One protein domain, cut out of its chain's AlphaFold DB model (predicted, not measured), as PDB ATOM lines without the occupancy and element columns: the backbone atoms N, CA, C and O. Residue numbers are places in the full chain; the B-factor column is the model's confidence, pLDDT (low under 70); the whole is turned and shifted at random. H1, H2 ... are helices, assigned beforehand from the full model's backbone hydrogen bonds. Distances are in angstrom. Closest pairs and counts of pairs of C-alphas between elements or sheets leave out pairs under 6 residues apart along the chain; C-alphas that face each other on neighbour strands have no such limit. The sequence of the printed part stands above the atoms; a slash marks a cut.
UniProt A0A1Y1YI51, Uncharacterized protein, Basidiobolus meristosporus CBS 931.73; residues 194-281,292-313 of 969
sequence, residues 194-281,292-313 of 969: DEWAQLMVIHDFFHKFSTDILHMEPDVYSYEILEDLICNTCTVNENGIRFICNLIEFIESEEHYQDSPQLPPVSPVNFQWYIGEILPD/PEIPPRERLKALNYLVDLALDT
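This is residues 194 to 281 and 292 to 313 of the 969 residues of an uncharacterized protein of Basidiobolus meristosporus CBS 931.73 (UniProt A0A1Y1YI51). Four crossed helices make the core: H6 packs on both H1 and H3, and H2 crosses near the first residues of H3 and H6 and packs on H1. The short helices H4 and H5 lie outside this core, joined by a long unnamed stretch. The printed part has 110 residues with six named helices, H1 to H6 in chain order, and no named strand: all helix. It is compact, with a radius of gyration of the C-alphas of 13.7 A, and spans 36 by 33 by 33 A.

H1, residues 194 to 209, touches H2, residues 223 to 231, with residues 199 to 203 alone; the closest C-alphas, His 203 and Tyr 223, are 6.3 A apart. H3, residues 238 to 252, touches H2 with residues 239 to 240 alone, about perpendicular at 87 degrees; the closest C-alphas, Leu 229 and Gly 240, are 6.0 A apart. H4, residues 255 to 258, and H5, residues 272 to 278, touch no helix. H6, residues 296 to 311, touches H3 with residues 306 to 310 alone, meeting residues 247 to 251, at a steep tilt of 40 degrees, the same way; the closest C-alphas, Ile 251 and Ala 310, are 5.9 A apart. H1 and H3 are apart. Every O i to N i+4 pair is within hydrogen-bond range in H2, H3, H5 and H6, and 11 of 12 in H1; H4 is too short for one.

H1 begins at C-alpha 194 (-28.932, 42.051, -11.858) and is 22.7 A long. H2 measures 11.8 A, H3 20.9 A, H4 5.1 A and H5 9.7 A. H6, 22.4 A, ends at C-alpha 311 (-34.902, 23.409, -16.726).

The C-alphas farthest apart, Asp 194 and Asp 281, are 39.6 A apart. Residues 282 to 291 are not printed; C-alphas 281 and 292 are 24.1 A apart. The links H1 to H2 and H4 to H5 are long. Residues 233 to 236, 256 to 281 and 292 to 293 have pLDDT under 70.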
ATOM      1  N   ASP A 194     -28.955  43.255 -11.012       83.75
ATOM      2  CA  ASP A 194     -28.932  42.051 -11.858       83.75
ATOM      3  C   ASP A 194     -29.304  40.780 -11.073       83.75
ATOM      4  O   ASP A 194     -29.810  39.812 -11.641       83.75
ATOM      5  N   GLU A 195     -29.054  40.771  -9.764       87.94
ATOM      6  CA  GLU A 195     -29.326  39.665  -8.844       87.94
ATOM      7  C   GLU A 195     -30.775  39.715  -8.326       87.94
ATOM      8  O   GLU A 195     -31.446  38.686  -8.299       87.94
ATOM      9  N   TRP A 196     -31.327  40.906  -8.081       86.56
ATOM     10  CA  TRP A 196     -32.775  41.103  -7.935       86.56
ATOM     11  C   TRP A 196     -33.547  40.693  -9.200       86.56
ATOM     12  O   TRP A 196     -34.596  40.059  -9.109       86.56
ATOM     13  N   ALA A 197     -33.019  40.990 -10.394       83.94
ATOM     14  CA  ALA A 197     -33.617  40.538 -11.649       83.94
ATOM     15  C   ALA A 197     -33.577  39.003 -11.806       83.94
ATOM     16  O   ALA A 197     -34.544  38.422 -12.297       83.94
ATOM     17  N   GLN A 198     -32.508  38.339 -11.351       85.94
ATOM     18  CA  GLN A 198     -32.456  36.872 -11.263       85.94
ATOM     19  C   GLN A 198     -33.503  36.339 -10.279       85.94
ATOM     20  O   GLN A 198     -34.263  35.450 -10.649       85.94
ATOM     21  N   LEU A 199     -33.618  36.917  -9.077       87.69
ATOM     22  CA  LEU A 199     -34.626  36.512  -8.091       87.69
ATOM     23  C   LEU A 199     -36.062  36.670  -8.618       87.69
ATOM     24  O   LEU A 199     -36.886  35.775  -8.439       87.69
ATOM     25  N   MET A 200     -36.343  37.750  -9.350       87.12
ATOM     26  CA  MET A 200     -37.615  37.926 -10.054       87.12
ATOM     27  C   MET A 200     -37.858  36.834 -11.104       87.12
ATOM     28  O   MET A 200     -38.957  36.297 -11.142       87.12
ATOM     29  N   VAL A 201     -36.868  36.469 -11.932       86.00
ATOM     30  CA  VAL A 201     -36.999  35.389 -12.938       86.00
ATOM     31  C   VAL A 201     -37.207  34.021 -12.283       86.00
ATOM     32  O   VAL A 201     -38.018  33.233 -12.759       86.00
ATOM     33  N   ILE A 202     -36.513  33.765 -11.175       86.94
ATOM     34  CA  ILE A 202     -36.645  32.581 -10.322       86.94
ATOM     35  C   ILE A 202     -38.077  32.501  -9.766       86.94
ATOM     36  O   ILE A 202     -38.768  31.515 -10.007       86.94
ATOM     37  N   HIS A 203     -38.581  33.561  -9.129       88.56
ATOM     38  CA  HIS A 203     -39.979  33.652  -8.689       88.56
ATOM     39  C   HIS A 203     -40.971  33.433  -9.850       88.56
ATOM     40  O   HIS A 203     -41.916  32.652  -9.731       88.56
ATOM     41  N   ASP A 204     -40.730  34.066 -11.005       84.38
ATOM     42  CA  ASP A 204     -41.565  33.935 -12.203       84.38
ATOM     43  C   ASP A 204     -41.541  32.523 -12.811       84.38
ATOM     44  O   ASP A 204     -42.499  32.140 -13.487       84.38
ATOM     45  N   PHE A 205     -40.469  31.755 -12.609       86.25
ATOM     46  CA  PHE A 205     -40.396  30.338 -12.952       86.25
ATOM     47  C   PHE A 205     -41.277  29.534 -11.990       86.25
ATOM     48  O   PHE A 205     -42.223  28.880 -12.430       86.25
ATOM     49  N   PHE A 206     -41.061  29.654 -10.678       83.62
ATOM     50  CA  PHE A 206     -41.811  28.863  -9.701       83.62
ATOM     51  C   PHE A 206     -43.312  29.148  -9.730       83.62
ATOM     52  O   PHE A 206     -44.088  28.200  -9.787       83.62
ATOM     53  N   HIS A 207     -43.742  30.405  -9.865       83.75
ATOM     54  CA  HIS A 207     -45.162  30.746 -10.024       83.75
ATOM     55  C   HIS A 207     -45.828  30.080 -11.254       83.75
ATOM     56  O   HIS A 207     -47.050  29.942 -11.299       83.75
ATOM     57  N   LYS A 208     -45.067  29.657 -12.273       83.31
ATOM     58  CA  LYS A 208     -45.612  29.029 -13.493       83.31
ATOM     59  C   LYS A 208     -45.526  27.499 -13.512       83.31
ATOM     60  O   LYS A 208     -46.136  26.897 -14.394       83.31
ATOM     61  N   PHE A 209     -44.762  26.890 -12.602       83.50
ATOM     62  CA  PHE A 209     -44.377  25.474 -12.691       83.50
ATOM     63  C   PHE A 209     -44.450  24.698 -11.357       83.50
ATOM     64  O   PHE A 209     -44.413  23.470 -11.366       83.50
ATOM     65  N   SER A 210     -44.591  25.378 -10.217       80.12
ATOM     66  CA  SER A 210     -44.666  24.788  -8.868       80.12
ATOM     67  C   SER A 210     -45.768  23.736  -8.696       80.12
ATOM     68  O   SER A 210     -45.511  22.664  -8.155       80.12
ATOM     69  N   THR A 211     -46.982  24.025  -9.162       82.81
ATOM     70  CA  THR A 211     -48.172  23.176  -9.008       82.81
ATOM     71  C   THR A 211     -48.064  21.899  -9.826       82.81
ATOM     72  O   THR A 211     -48.322  20.796  -9.340       82.81
ATOM     73  N   ASP A 212     -47.645  22.056 -11.075       81.81
ATOM     74  CA  ASP A 212     -47.753  21.017 -12.091       81.81
ATOM     75  C   ASP A 212     -46.517  20.107 -12.108       81.81
ATOM     76  O   ASP A 212     -46.635  18.938 -12.471       81.81
ATOM     77  N   ILE A 213     -45.356  20.624 -11.682       81.50
ATOM     78  CA  ILE A 213     -44.057  19.933 -11.749       81.50
ATOM     79  C   ILE A 213     -43.495  19.619 -10.355       81.50
ATOM     80  O   ILE A 213     -43.049  18.503 -10.119       81.50
ATOM     81  N   LEU A 214     -43.544  20.568  -9.410       79.62
ATOM     82  CA  LEU A 214     -43.023  20.377  -8.039       79.62
ATOM     83  C   LEU A 214     -44.101  19.940  -7.029       79.62
ATOM     84  O   LEU A 214     -43.806  19.747  -5.848       79.62
ATOM     85  N   HIS A 215     -45.351  19.825  -7.489       82.50
ATOM     86  CA  HIS A 215     -46.547  19.484  -6.712       82.50
ATOM     87  C   HIS A 215     -46.742  20.327  -5.436       82.50
ATOM     88  O   HIS A 215     -47.214  19.836  -4.408       82.50
ATOM     89  N   MET A 216     -46.398  21.616  -5.511       78.81
ATOM     90  CA  MET A 216     -46.594  22.592  -4.434       78.81
ATOM     91  C   MET A 216     -47.814  23.478  -4.698       78.81
ATOM     92  O   MET A 216     -48.013  23.951  -5.813       78.81
ATOM     93  N   GLU A 217     -48.619  23.739  -3.668       80.00
ATOM     94  CA  GLU A 217     -49.741  24.684  -3.755       80.00
ATOM     95  C   GLU A 217     -49.226  26.118  -4.002       80.00
ATOM     96  O   GLU A 217     -48.191  26.498  -3.444       80.00
ATOM     97  N   PRO A 218     -49.919  26.933  -4.823       73.12
ATOM     98  CA  PRO A 218     -49.380  28.208  -5.299       73.12
ATOM     99  C   PRO A 218     -49.268  29.268  -4.198       73.12
ATOM    100  O   PRO A 218     -48.429  30.156  -4.292       73.12
ATOM    101  N   ASP A 219     -50.068  29.142  -3.138       72.94
ATOM    102  CA  ASP A 219     -50.104  30.070  -2.002       72.94
ATOM    103  C   ASP A 219     -48.977  29.807  -0.970       72.94
ATOM    104  O   ASP A 219     -48.864  30.524   0.023       72.94
ATOM    105  N   VAL A 220     -48.157  28.759  -1.160       71.88
ATOM    106  CA  VAL A 220     -47.131  28.312  -0.189       71.88
ATOM    107  C   VAL A 220     -45.786  29.026  -0.369       71.88
ATOM    108  O   VAL A 220     -45.009  29.125   0.584       71.88
ATOM    109  N   TYR A 221     -45.514  29.544  -1.567       72.50
ATOM    110  CA  TYR A 221     -44.342  30.359  -1.879       72.50
ATOM    111  C   TYR A 221     -44.810  31.736  -2.366       72.50
ATOM    112  O   TYR A 221     -45.737  31.859  -3.161       72.50
ATOM    113  N   SER A 222     -44.143  32.786  -1.907       83.69
ATOM    114  CA  SER A 222     -44.339  34.153  -2.384       83.69
ATOM    115  C   SER A 222     -42.981  34.788  -2.663       83.69
ATOM    116  O   SER A 222     -41.937  34.203  -2.348       83.69
ATOM    117  N   TYR A 223     -42.973  35.982  -3.254       86.25
ATOM    118  CA  TYR A 223     -41.732  36.717  -3.476       86.25
ATOM    119  C   TYR A 223     -41.006  37.002  -2.154       86.25
ATOM    120  O   TYR A 223     -39.801  36.799  -2.067       86.25
ATOM    121  N   GLU A 224     -41.748  37.351  -1.103       86.50
ATOM    122  CA  GLU A 224     -41.226  37.608   0.241       86.50
ATOM    123  C   GLU A 224     -40.588  36.356   0.864       86.50
ATOM    124  O   GLU A 224     -39.562  36.463   1.522       86.50
ATOM    125  N   ILE A 225     -41.128  35.155   0.613       83.69
ATOM    126  CA  ILE A 225     -40.534  33.888   1.091       83.69
ATOM    127  C   ILE A 225     -39.217  33.578   0.356       83.69
ATOM    128  O   ILE A 225     -38.281  33.040   0.950       83.69
ATOM    129  N   LEU A 226     -39.132  33.928  -0.929       84.75
ATOM    130  CA  LEU A 226     -37.921  33.804  -1.747       84.75
ATOM    131  C   LEU A 226     -36.864  34.869  -1.395       84.75
ATOM    132  O   LEU A 226     -35.670  34.571  -1.404       84.75
ATOM    133  N   GLU A 227     -37.298  36.077  -1.037       87.69
ATOM    134  CA  GLU A 227     -36.460  37.143  -0.488       87.69
ATOM    135  C   GLU A 227     -35.931  36.763   0.903       87.69
ATOM    136  O   GLU A 227     -34.722  36.811   1.111       87.69
ATOM    137  N   ASP A 228     -36.779  36.276   1.817       84.44
ATOM    138  CA  ASP A 228     -36.386  35.755   3.137       84.44
ATOM    139  C   ASP A 228     -35.319  34.659   3.024       84.44
ATOM    140  O   ASP A 228     -34.283  34.715   3.684       84.44
ATOM    141  N   LEU A 229     -35.545  33.667   2.158       83.56
ATOM    142  CA  LEU A 229     -34.645  32.528   1.950       83.56
ATOM    143  C   LEU A 229     -33.219  32.958   1.547       83.56
ATOM    144  O   LEU A 229     -32.233  32.286   1.877       83.56
ATOM    145  N   ILE A 230     -33.100  34.090   0.853       85.12
ATOM    146  CA  ILE A 230     -31.840  34.615   0.325       85.12
ATOM    147  C   ILE A 230     -31.237  35.683   1.247       85.12
ATOM    148  O   ILE A 230     -30.049  35.612   1.554       85.12
ATOM    149  N   CYS A 231     -32.029  36.646   1.705       83.62
ATOM    150  CA  CYS A 231     -31.568  37.817   2.445       83.62
ATOM    151  C   CYS A 231     -31.559  37.609   3.967       83.62
ATOM    152  O   CYS A 231     -30.682  38.152   4.636       83.62
ATOM    153  N   ASN A 232     -32.482  36.816   4.527       79.44
ATOM    154  CA  ASN A 232     -32.531  36.557   5.966       79.44
ATOM    155  C   ASN A 232     -31.659  35.348   6.348       79.44
ATOM    156  O   ASN A 232     -31.830  34.212   5.895       79.44
ATOM    157  N   THR A 233     -30.680  35.600   7.215       65.62
ATOM    158  CA  THR A 233     -29.690  34.605   7.646       65.62
ATOM    159  C   THR A 233     -30.068  33.913   8.958       65.62
ATOM    160  O   THR A 233     -29.697  32.759   9.166       65.62
ATOM    161  N   CYS A 234     -30.860  34.584   9.802       58.50
ATOM    162  CA  CYS A 234     -31.191  34.160  11.167       58.50
ATOM    163  C   CYS A 234     -32.482  33.332  11.310       58.50
ATOM    164  O   CYS A 234     -32.691  32.716  12.353       58.50
ATOM    165  N   THR A 235     -33.376  33.348  10.317       62.53
ATOM    166  CA  THR A 235     -34.708  32.720  10.399       62.53
ATOM    167  C   THR A 235     -35.015  31.950   9.126       62.53
ATOM    168  O   THR A 235     -35.471  32.524   8.140       62.53
ATOM    169  N   VAL A 236     -34.774  30.638   9.142       62.72
ATOM    170  CA  VAL A 236     -35.085  29.784   7.993       62.72
ATOM    171  C   VAL A 236     -36.592  29.554   7.921       62.72
ATOM    172  O   VAL A 236     -37.182  28.968   8.825       62.72
ATOM    173  N   ASN A 237     -37.219  30.023   6.846       75.00
ATOM    174  CA  ASN A 237     -38.635  29.789   6.597       75.00
ATOM    175  C   ASN A 237     -38.846  28.310   6.209       75.00
ATOM    176  O   ASN A 237     -38.262  27.842   5.228       75.00
ATOM    177  N   GLU A 238     -39.674  27.574   6.960       77.38
ATOM    178  CA  GLU A 238     -39.950  26.145   6.720       77.38
ATOM    179  C   GLU A 238     -40.463  25.884   5.295       77.38
ATOM    180  O   GLU A 238     -40.077  24.892   4.671       77.38
ATOM    181  N   ASN A 239     -41.260  26.807   4.737       77.00
ATOM    182  CA  ASN A 239     -41.730  26.711   3.356       77.00
ATOM    183  C   ASN A 239     -40.565  26.811   2.364       77.00
ATOM    184  O   ASN A 239     -40.546  26.062   1.393       77.00
ATOM    185  N   GLY A 240     -39.580  27.681   2.627       77.12
ATOM    186  CA  GLY A 240     -38.378  27.848   1.803       77.12
ATOM    187  C   GLY A 240     -37.435  26.639   1.845       77.12
ATOM    188  O   GLY A 240     -36.885  26.261   0.813       77.12
ATOM    189  N   ILE A 241     -37.307  25.976   3.005       78.12
ATOM    190  CA  ILE A 241     -36.610  24.680   3.119       78.12
ATOM    191  C   ILE A 241     -37.331  23.625   2.282       78.12
ATOM    192  O   ILE A 241     -36.731  23.037   1.386       78.12
ATOM    193  N   ARG A 242     -38.621  23.398   2.561       78.06
ATOM    194  CA  ARG A 242     -39.429  22.362   1.901       78.06
ATOM    195  C   ARG A 242     -39.445  22.546   0.385       78.06
ATOM    196  O   ARG A 242     -39.345  21.579  -0.354       78.06
ATOM    197  N   PHE A 243     -39.518  23.790  -0.066       77.50
ATOM    198  CA  PHE A 243     -39.409  24.182  -1.462       77.50
ATOM    199  C   PHE A 243     -38.074  23.773  -2.112       77.50
ATOM    200  O   PHE A 243     -38.085  23.193  -3.198       77.50
ATOM    201  N   ILE A 244     -36.932  23.996  -1.445       81.88
ATOM    202  CA  ILE A 244     -35.628  23.507  -1.927       81.88
ATOM    203  C   ILE A 244     -35.587  21.971  -1.934       81.88
ATOM    204  O   ILE A 244     -35.079  21.402  -2.898       81.88
ATOM    205  N   CYS A 245     -36.156  21.295  -0.926       82.00
ATOM    206  CA  CYS A 245     -36.271  19.831  -0.925       82.00
ATOM    207  C   CYS A 245     -37.056  19.332  -2.146       82.00
ATOM    208  O   CYS A 245     -36.514  18.556  -2.921       82.00
ATOM    209  N   ASN A 246     -38.274  19.838  -2.374       82.62
ATOM    210  CA  ASN A 246     -39.113  19.486  -3.526       82.62
ATOM    211  C   ASN A 246     -38.393  19.710  -4.874       82.62
ATOM    212  O   ASN A 246     -38.561  18.922  -5.802       82.62
ATOM    213  N   LEU A 247     -37.586  20.771  -4.995       83.44
ATOM    214  CA  LEU A 247     -36.809  21.058  -6.206       83.44
ATOM    215  C   LEU A 247     -35.642  20.078  -6.411       83.44
ATOM    216  O   LEU A 247     -35.384  19.671  -7.541       83.44
ATOM    217  N   ILE A 248     -34.954  19.685  -5.335       84.62
ATOM    218  CA  ILE A 248     -33.882  18.679  -5.382       84.62
ATOM    219  C   ILE A 248     -34.469  17.289  -5.656       84.62
ATOM    220  O   ILE A 248     -34.000  16.617  -6.567       84.62
ATOM    221  N   GLU A 249     -35.539  16.895  -4.957       83.62
ATOM    222  CA  GLU A 249     -36.268  15.637  -5.184       83.62
ATOM    223  C   GLU A 249     -36.748  15.514  -6.638       83.62
ATOM    224  O   GLU A 249     -36.628  14.446  -7.235       83.62
ATOM    225  N   PHE A 250     -37.228  16.608  -7.244       83.88
ATOM    226  CA  PHE A 250     -37.588  16.633  -8.663       83.88
ATOM    227  C   PHE A 250     -36.388  16.313  -9.574       83.88
ATOM    228  O   PHE A 250     -36.501  15.444 -10.438       83.88
ATOM    229  N   ILE A 251     -35.230  16.943  -9.352       84.38
ATOM    230  CA  ILE A 251     -34.005  16.710 -10.143       84.38
ATOM    231  C   ILE A 251     -33.455  15.285  -9.918       84.38
ATOM    232  O   ILE A 251     -33.080  14.609 -10.874       84.38
ATOM    233  N   GLU A 252     -33.442  14.797  -8.675       82.25
ATOM    234  CA  GLU A 252     -32.961  13.451  -8.309       82.25
ATOM    235  C   GLU A 252     -33.917  12.321  -8.753       82.25
ATOM    236  O   GLU A 252     -33.496  11.171  -8.923       82.25
ATOM    237  N   SER A 253     -35.197  12.628  -9.002       82.31
ATOM    238  CA  SER A 253     -36.182  11.655  -9.501       82.31
ATOM    239  C   SER A 253     -35.920  11.175 -10.936       82.31
ATOM    240  O   SER A 253     -36.489  10.168 -11.358       82.31
ATOM    241  N   GLU A 254     -35.065  11.870 -11.690       81.50
ATOM    242  CA  GLU A 254     -34.812  11.587 -13.100       81.50
ATOM    243  C   GLU A 254     -33.664  10.582 -13.306       81.50
ATOM    244  O   GLU A 254     -32.534  10.783 -12.856       81.50
ATOM    245  N   GLU A 255     -33.944   9.501 -14.048       73.50
ATOM    246  CA  GLU A 255     -33.030   8.363 -14.273       73.50
ATOM    247  C   GLU A 255     -31.631   8.791 -14.764       73.50
ATOM    248  O   GLU A 255     -30.627   8.165 -14.420       73.50
ATOM    249  N   HIS A 256     -31.540   9.892 -15.521       66.12
ATOM    250  CA  HIS A 256     -30.279  10.400 -16.072       66.12
ATOM    251  C   HIS A 256     -29.284  10.892 -15.005       66.12
ATOM    252  O   HIS A 256     -28.076  10.905 -15.251       66.12
ATOM    253  N   TYR A 257     -29.770  11.266 -13.817       66.88
ATOM    254  CA  TYR A 257     -28.933  11.665 -12.684       66.88
ATOM    255  C   TYR A 257     -28.643  10.510 -11.715       66.88
ATOM    256  O   TYR A 257     -27.623  10.553 -11.030       66.88
ATOM    257  N   GLN A 258     -29.462   9.453 -11.707       65.81
ATOM    258  CA  GLN A 258     -29.290   8.289 -10.823       65.81
ATOM    259  C   GLN A 258     -28.094   7.408 -11.226       65.81
ATOM    260  O   GLN A 258     -27.348   6.951 -10.362       65.81
ATOM    261  N   ASP A 259     -27.869   7.222 -12.531       64.38
ATOM    262  CA  ASP A 259     -26.727   6.455 -13.062       64.38
ATOM    263  C   ASP A 259     -25.426   7.279 -13.175       64.38
ATOM    264  O   ASP A 259     -24.371   6.727 -13.502       64.38
ATOM    265  N   SER A 260     -25.459   8.594 -12.919       53.44
ATOM    266  CA  SER A 260     -24.273   9.457 -12.982       53.44
ATOM    267  C   SER A 260     -23.520   9.447 -11.645       53.44
ATOM    268  O   SER A 260     -23.973  10.080 -10.691       53.44
ATOM    269  N   PRO A 261     -22.315   8.839 -11.536       50.16
ATOM    270  CA  PRO A 261     -21.586   8.773 -10.262       50.16
ATOM    271  C   PRO A 261     -21.092  10.143  -9.781       50.16
ATOM    272  O   PRO A 261     -20.571  10.263  -8.673       50.16
ATOM    273  N   GLN A 262     -21.194  11.154 -10.652       51.06
ATOM    274  CA  GLN A 262     -20.956  12.558 -10.370       51.06
ATOM    275  C   GLN A 262     -21.971  13.418 -11.149       51.06
ATOM    276  O   GLN A 262     -21.631  14.064 -12.142       51.06
ATOM    277  N   LEU A 263     -23.186  13.563 -10.604       50.16
ATOM    278  CA  LEU A 263     -23.614  14.941 -10.323       50.16
ATOM    279  C   LEU A 263     -22.414  15.621  -9.640       50.16
ATOM    280  O   LEU A 263     -21.894  15.034  -8.685       50.16
ATOM    281  N   PRO A 264     -21.902  16.776 -10.113       43.19
ATOM    282  CA  PRO A 264     -20.857  17.471  -9.374       43.19
ATOM    283  C   PRO A 264     -21.430  17.688  -7.970       43.19
ATOM    284  O   PRO A 264     -22.475  18.337  -7.875       43.19
ATOM    285  N   PRO A 265     -20.849  17.075  -6.914       44.56
ATOM    286  CA  PRO A 265     -21.487  17.039  -5.603       44.56
ATOM    287  C   PRO A 265     -21.766  18.483  -5.238       44.56
ATOM    288  O   PRO A 265     -20.830  19.278  -5.327       44.56
ATOM    289  N   VAL A 266     -23.034  18.830  -4.971       43.31
ATOM    290  CA  VAL A 266     -23.505  20.225  -4.936       43.31
ATOM    291  C   VAL A 266     -22.729  20.948  -3.843       43.31
ATOM    292  O   VAL A 266     -23.033  20.828  -2.660       43.31
ATOM    293  N   SER A 267     -21.620  21.572  -4.254       39.25
ATOM    294  CA  SER A 267     -20.394  21.553  -3.446       39.25
ATOM    295  C   SER A 267     -20.568  22.509  -2.285       39.25
ATOM    296  O   SER A 267     -20.563  23.713  -2.542       39.25
ATOM    297  N   PRO A 268     -20.772  22.013  -1.053       40.75
ATOM    298  CA  PRO A 268     -21.844  22.525  -0.212       40.75
ATOM    299  C   PRO A 268     -21.739  24.019   0.101       40.75
ATOM    300  O   PRO A 268     -21.231  24.443   1.136       40.75
ATOM    301  N   VAL A 269     -22.374  24.815  -0.765       42.50
ATOM    302  CA  VAL A 269     -23.156  25.974  -0.341       42.50
ATOM    303  C   VAL A 269     -24.218  25.370   0.571       42.50
ATOM    304  O   VAL A 269     -25.160  24.761   0.068       42.50
ATOM    305  N   ASN A 270     -23.964  25.373   1.886       48.50
ATOM    306  CA  ASN A 270     -24.638  24.498   2.852       48.50
ATOM    307  C   ASN A 270     -26.167  24.658   2.813       48.50
ATOM    308  O   ASN A 270     -26.735  25.456   3.547       48.50
ATOM    309  N   PHE A 271     -26.821  23.837   1.993       48.84
ATOM    310  CA  PHE A 271     -28.257  23.588   2.019       48.84
ATOM    311  C   PHE A 271     -28.524  22.130   2.372       48.84
ATOM    312  O   PHE A 271     -29.240  21.882   3.328       48.84
ATOM    313  N   GLN A 272     -27.862  21.158   1.737       41.03
ATOM    314  CA  GLN A 272     -28.028  19.745   2.116       41.03
ATOM    315  C   GLN A 272     -27.494  19.445   3.537       41.03
ATOM    316  O   GLN A 272     -28.083  18.645   4.254       41.03
ATOM    317  N   TRP A 273     -26.449  20.154   3.993       43.19
ATOM    318  CA  TRP A 273     -25.989  20.124   5.397       43.19
ATOM    319  C   TRP A 273     -26.956  20.850   6.348       43.19
ATOM    320  O   TRP A 273     -27.266  20.350   7.421       43.19
ATOM    321  N   TYR A 274     -27.469  22.010   5.933       43.78
ATOM    322  CA  TYR A 274     -28.368  22.860   6.726       43.78
ATOM    323  C   TYR A 274     -29.738  22.191   6.930       43.78
ATOM    324  O   TYR A 274     -30.281  22.184   8.027       43.78
ATOM    325  N   ILE A 275     -30.255  21.535   5.890       45.81
ATOM    326  CA  ILE A 275     -31.485  20.738   5.906       45.81
ATOM    327  C   ILE A 275     -31.244  19.393   6.612       45.81
ATOM    328  O   ILE A 275     -32.081  18.965   7.402       45.81
ATOM    329  N   GLY A 276     -30.085  18.757   6.396       44.06
ATOM    330  CA  GLY A 276     -29.699  17.508   7.062       44.06
ATOM    331  C   GLY A 276     -29.536  17.629   8.583       44.06
ATOM    332  O   GLY A 276     -29.874  16.688   9.298       44.06
ATOM    333  N   GLU A 277     -29.088  18.783   9.091       43.31
ATOM    334  CA  GLU A 277     -29.099  19.087  10.532       43.31
ATOM    335  C   GLU A 277     -30.463  19.588  11.042       43.31
ATOM    336  O   GLU A 277     -30.792  19.352  12.198       43.31
ATOM    337  N   ILE A 278     -31.316  20.202  10.212       44.84
ATOM    338  CA  ILE A 278     -32.679  20.584  10.637       44.84
ATOM    339  C   ILE A 278     -33.638  19.372  10.694       44.84
ATOM    340  O   ILE A 278     -34.583  19.385  11.485       44.84
ATOM    341  N   LEU A 279     -33.395  18.305   9.915       42.19
ATOM    342  CA  LEU A 279     -34.276  17.126   9.806       42.19
ATOM    343  C   LEU A 279     -33.706  15.751  10.260       42.19
ATOM    344  O   LEU A 279     -34.038  14.732   9.647       42.19
ATOM    345  N   PRO A 280     -32.941  15.619  11.364       43.12
ATOM    346  CA  PRO A 280     -32.752  14.322  12.000       43.12
ATOM    347  C   PRO A 280     -33.988  13.943  12.827       43.12
ATOM    348  O   PRO A 280     -34.375  14.610  13.790       43.12
ATOM    349  N   ASP A 281     -34.584  12.804  12.484       44.91
ATOM    350  CA  ASP A 281     -35.652  12.175  13.256       44.91
ATOM    351  C   ASP A 281     -35.205  11.907  14.714       44.91
ATOM    352  O   ASP A 281     -34.386  11.008  14.946       44.91
ATOM    353  N   PRO A 292     -21.007  29.125   9.199       57.19
ATOM    354  CA  PRO A 292     -20.515  30.252   8.420       57.19
ATOM    355  C   PRO A 292     -21.658  30.838   7.587       57.19
ATOM    356  O   PRO A 292     -22.314  30.133   6.816       57.19
ATOM    357  N   GLU A 293     -21.899  32.132   7.770       66.12
ATOM    358  CA  GLU A 293     -23.031  32.854   7.199       66.12
ATOM    359  C   GLU A 293     -22.896  32.958   5.670       66.12
ATOM    360  O   GLU A 293     -22.168  33.801   5.150       66.12
ATOM    361  N   ILE A 294     -23.576  32.061   4.942       72.19
ATOM    362  CA  ILE A 294     -23.559  32.042   3.471       72.19
ATOM    363  C   ILE A 294     -24.122  33.375   2.952       72.19
ATOM    364  O   ILE A 294     -25.309  33.641   3.203       72.19
ATOM    365  N   PRO A 295     -23.348  34.166   2.181       82.31
ATOM    366  CA  PRO A 295     -23.812  35.439   1.648       82.31
ATOM    367  C   PRO A 295     -25.074  35.272   0.785       82.31
ATOM    368  O   PRO A 295     -25.136  34.315   0.001       82.31
ATOM    369  N   PRO A 296     -26.033  36.220   0.813       84.31
ATOM    370  CA  PRO A 296     -27.236  36.185  -0.030       84.31
ATOM    371  C   PRO A 296     -26.931  35.902  -1.507       84.31
ATOM    372  O   PRO A 296     -27.567  35.078  -2.164       84.31
ATOM    373  N   ARG A 297     -25.846  36.502  -2.004       83.00
ATOM    374  CA  ARG A 297     -25.314  36.306  -3.354       83.00
ATOM    375  C   ARG A 297     -25.019  34.845  -3.718       83.00
ATOM    376  O   ARG A 297     -25.173  34.463  -4.876       83.00
ATOM    377  N   GLU A 298     -24.539  34.040  -2.777       82.56
ATOM    378  CA  GLU A 298     -24.188  32.637  -3.027       82.56
ATOM    379  C   GLU A 298     -25.414  31.728  -2.928       82.56
ATOM    380  O   GLU A 298     -25.555  30.818  -3.745       82.56
ATOM    381  N   ARG A 299     -26.362  32.055  -2.038       81.75
ATOM    382  CA  ARG A 299     -27.686  31.414  -1.984       81.75
ATOM    383  C   ARG A 299     -28.451  31.601  -3.294       81.75
ATOM    384  O   ARG A 299     -28.927  30.625  -3.866       81.75
ATOM    385  N   LEU A 300     -28.497  32.831  -3.817       86.75
ATOM    386  CA  LEU A 300     -29.129  33.139  -5.103       86.75
ATOM    387  C   LEU A 300     -28.485  32.360  -6.261       86.75
ATOM    388  O   LEU A 300     -29.199  31.798  -7.085       86.75
ATOM    389  N   LYS A 301     -27.148  32.283  -6.315       84.69
ATOM    390  CA  LYS A 301     -26.439  31.492  -7.338       84.69
ATOM    391  C   LYS A 301     -26.751  30.001  -7.242       84.69
ATOM    392  O   LYS A 301     -26.942  29.368  -8.276       84.69
ATOM    393  N   ALA A 302     -26.805  29.446  -6.030       82.50
ATOM    394  CA  ALA A 302     -27.174  28.049  -5.817       82.50
ATOM    395  C   ALA A 302     -28.622  27.782  -6.256       82.50
ATOM    396  O   ALA A 302     -28.870  26.815  -6.972       82.50
ATOM    397  N   LEU A 303     -29.561  28.672  -5.921       85.88
ATOM    398  CA  LEU A 303     -30.953  28.563  -6.356       85.88
ATOM    399  C   LEU A 303     -31.102  28.706  -7.880       85.88
ATOM    400  O   LEU A 303     -31.814  27.915  -8.491       85.88
ATOM    401  N   ASN A 304     -30.393  29.647  -8.516       86.56
ATOM    402  CA  ASN A 304     -30.381  29.773  -9.977       86.56
ATOM    403  C   ASN A 304     -29.810  28.514 -10.645       86.56
ATOM    404  O   ASN A 304     -30.340  28.073 -11.655       86.56
ATOM    405  N   TYR A 305     -28.768  27.907 -10.069       85.88
ATOM    406  CA  TYR A 305     -28.203  26.649 -10.561       85.88
ATOM    407  C   TYR A 305     -29.176  25.465 -10.416       85.88
ATOM    408  O   TYR A 305     -29.259  24.640 -11.322       85.88
ATOM    409  N   LEU A 306     -29.960  25.400  -9.332       84.44
ATOM    410  CA  LEU A 306     -31.038  24.412  -9.195       84.44
ATOM    411  C   LEU A 306     -32.170  24.651 -10.212       84.44
ATOM    412  O   LEU A 306     -32.707  23.687 -10.750       84.44
ATOM    413  N   VAL A 307     -32.501  25.910 -10.533       87.81
ATOM    414  CA  VAL A 307     -33.443  26.235 -11.624       87.81
ATOM    415  C   VAL A 307     -32.877  25.814 -12.982       87.81
ATOM    416  O   VAL A 307     -33.583  25.163 -13.742       87.81
ATOM    417  N   ASP A 308     -31.611  26.124 -13.276       85.12
ATOM    418  CA  ASP A 308     -30.939  25.717 -14.519       85.12
ATOM    419  C   ASP A 308     -30.899  24.180 -14.668       85.12
ATOM    420  O   ASP A 308     -31.141  23.670 -15.760       85.12
ATOM    421  N   LEU A 309     -30.666  23.432 -13.580       84.94
ATOM    422  CA  LEU A 309     -30.754  21.965 -13.577       84.94
ATOM    423  C   LEU A 309     -32.186  21.466 -13.808       84.94
ATOM    424  O   LEU A 309     -32.389  20.598 -14.651       84.94
ATOM    425  N   ALA A 310     -33.183  22.021 -13.113       85.62
ATOM    426  CA  ALA A 310     -34.583  21.637 -13.297       85.62
ATOM    427  C   ALA A 310     -35.091  21.934 -14.723       85.62
ATOM    428  O   ALA A 310     -35.861  21.149 -15.276       85.62
ATOM    429  N   LEU A 311     -34.628  23.032 -15.334       85.31
ATOM    430  CA  LEU A 311     -34.902  23.409 -16.726       85.31
ATOM    431  C   LEU A 311     -34.316  22.423 -17.749       85.31
ATOM    432  O   LEU A 311     -34.927  22.221 -18.799       85.31
ATOM    433  N   ASP A 312     -33.157  21.830 -17.456       85.62
ATOM    434  CA  ASP A 312     -32.481  20.854 -18.321       85.62
ATOM    435  C   ASP A 312     -33.070  19.424 -18.212       85.62
ATOM    436  O   ASP A 312     -32.642  18.547 -18.964       85.62
ATOM    437  N   THR A 313     -34.056  19.177 -17.333       85.88
ATOM    438  CA  THR A 313     -34.662  17.837 -17.159       85.88
ATOM    439  C   THR A 313     -35.532  17.385 -18.341       85.88
ATOM    440  O   THR A 313     -36.243  18.173 -18.987       85.88
TER     441      THR A 313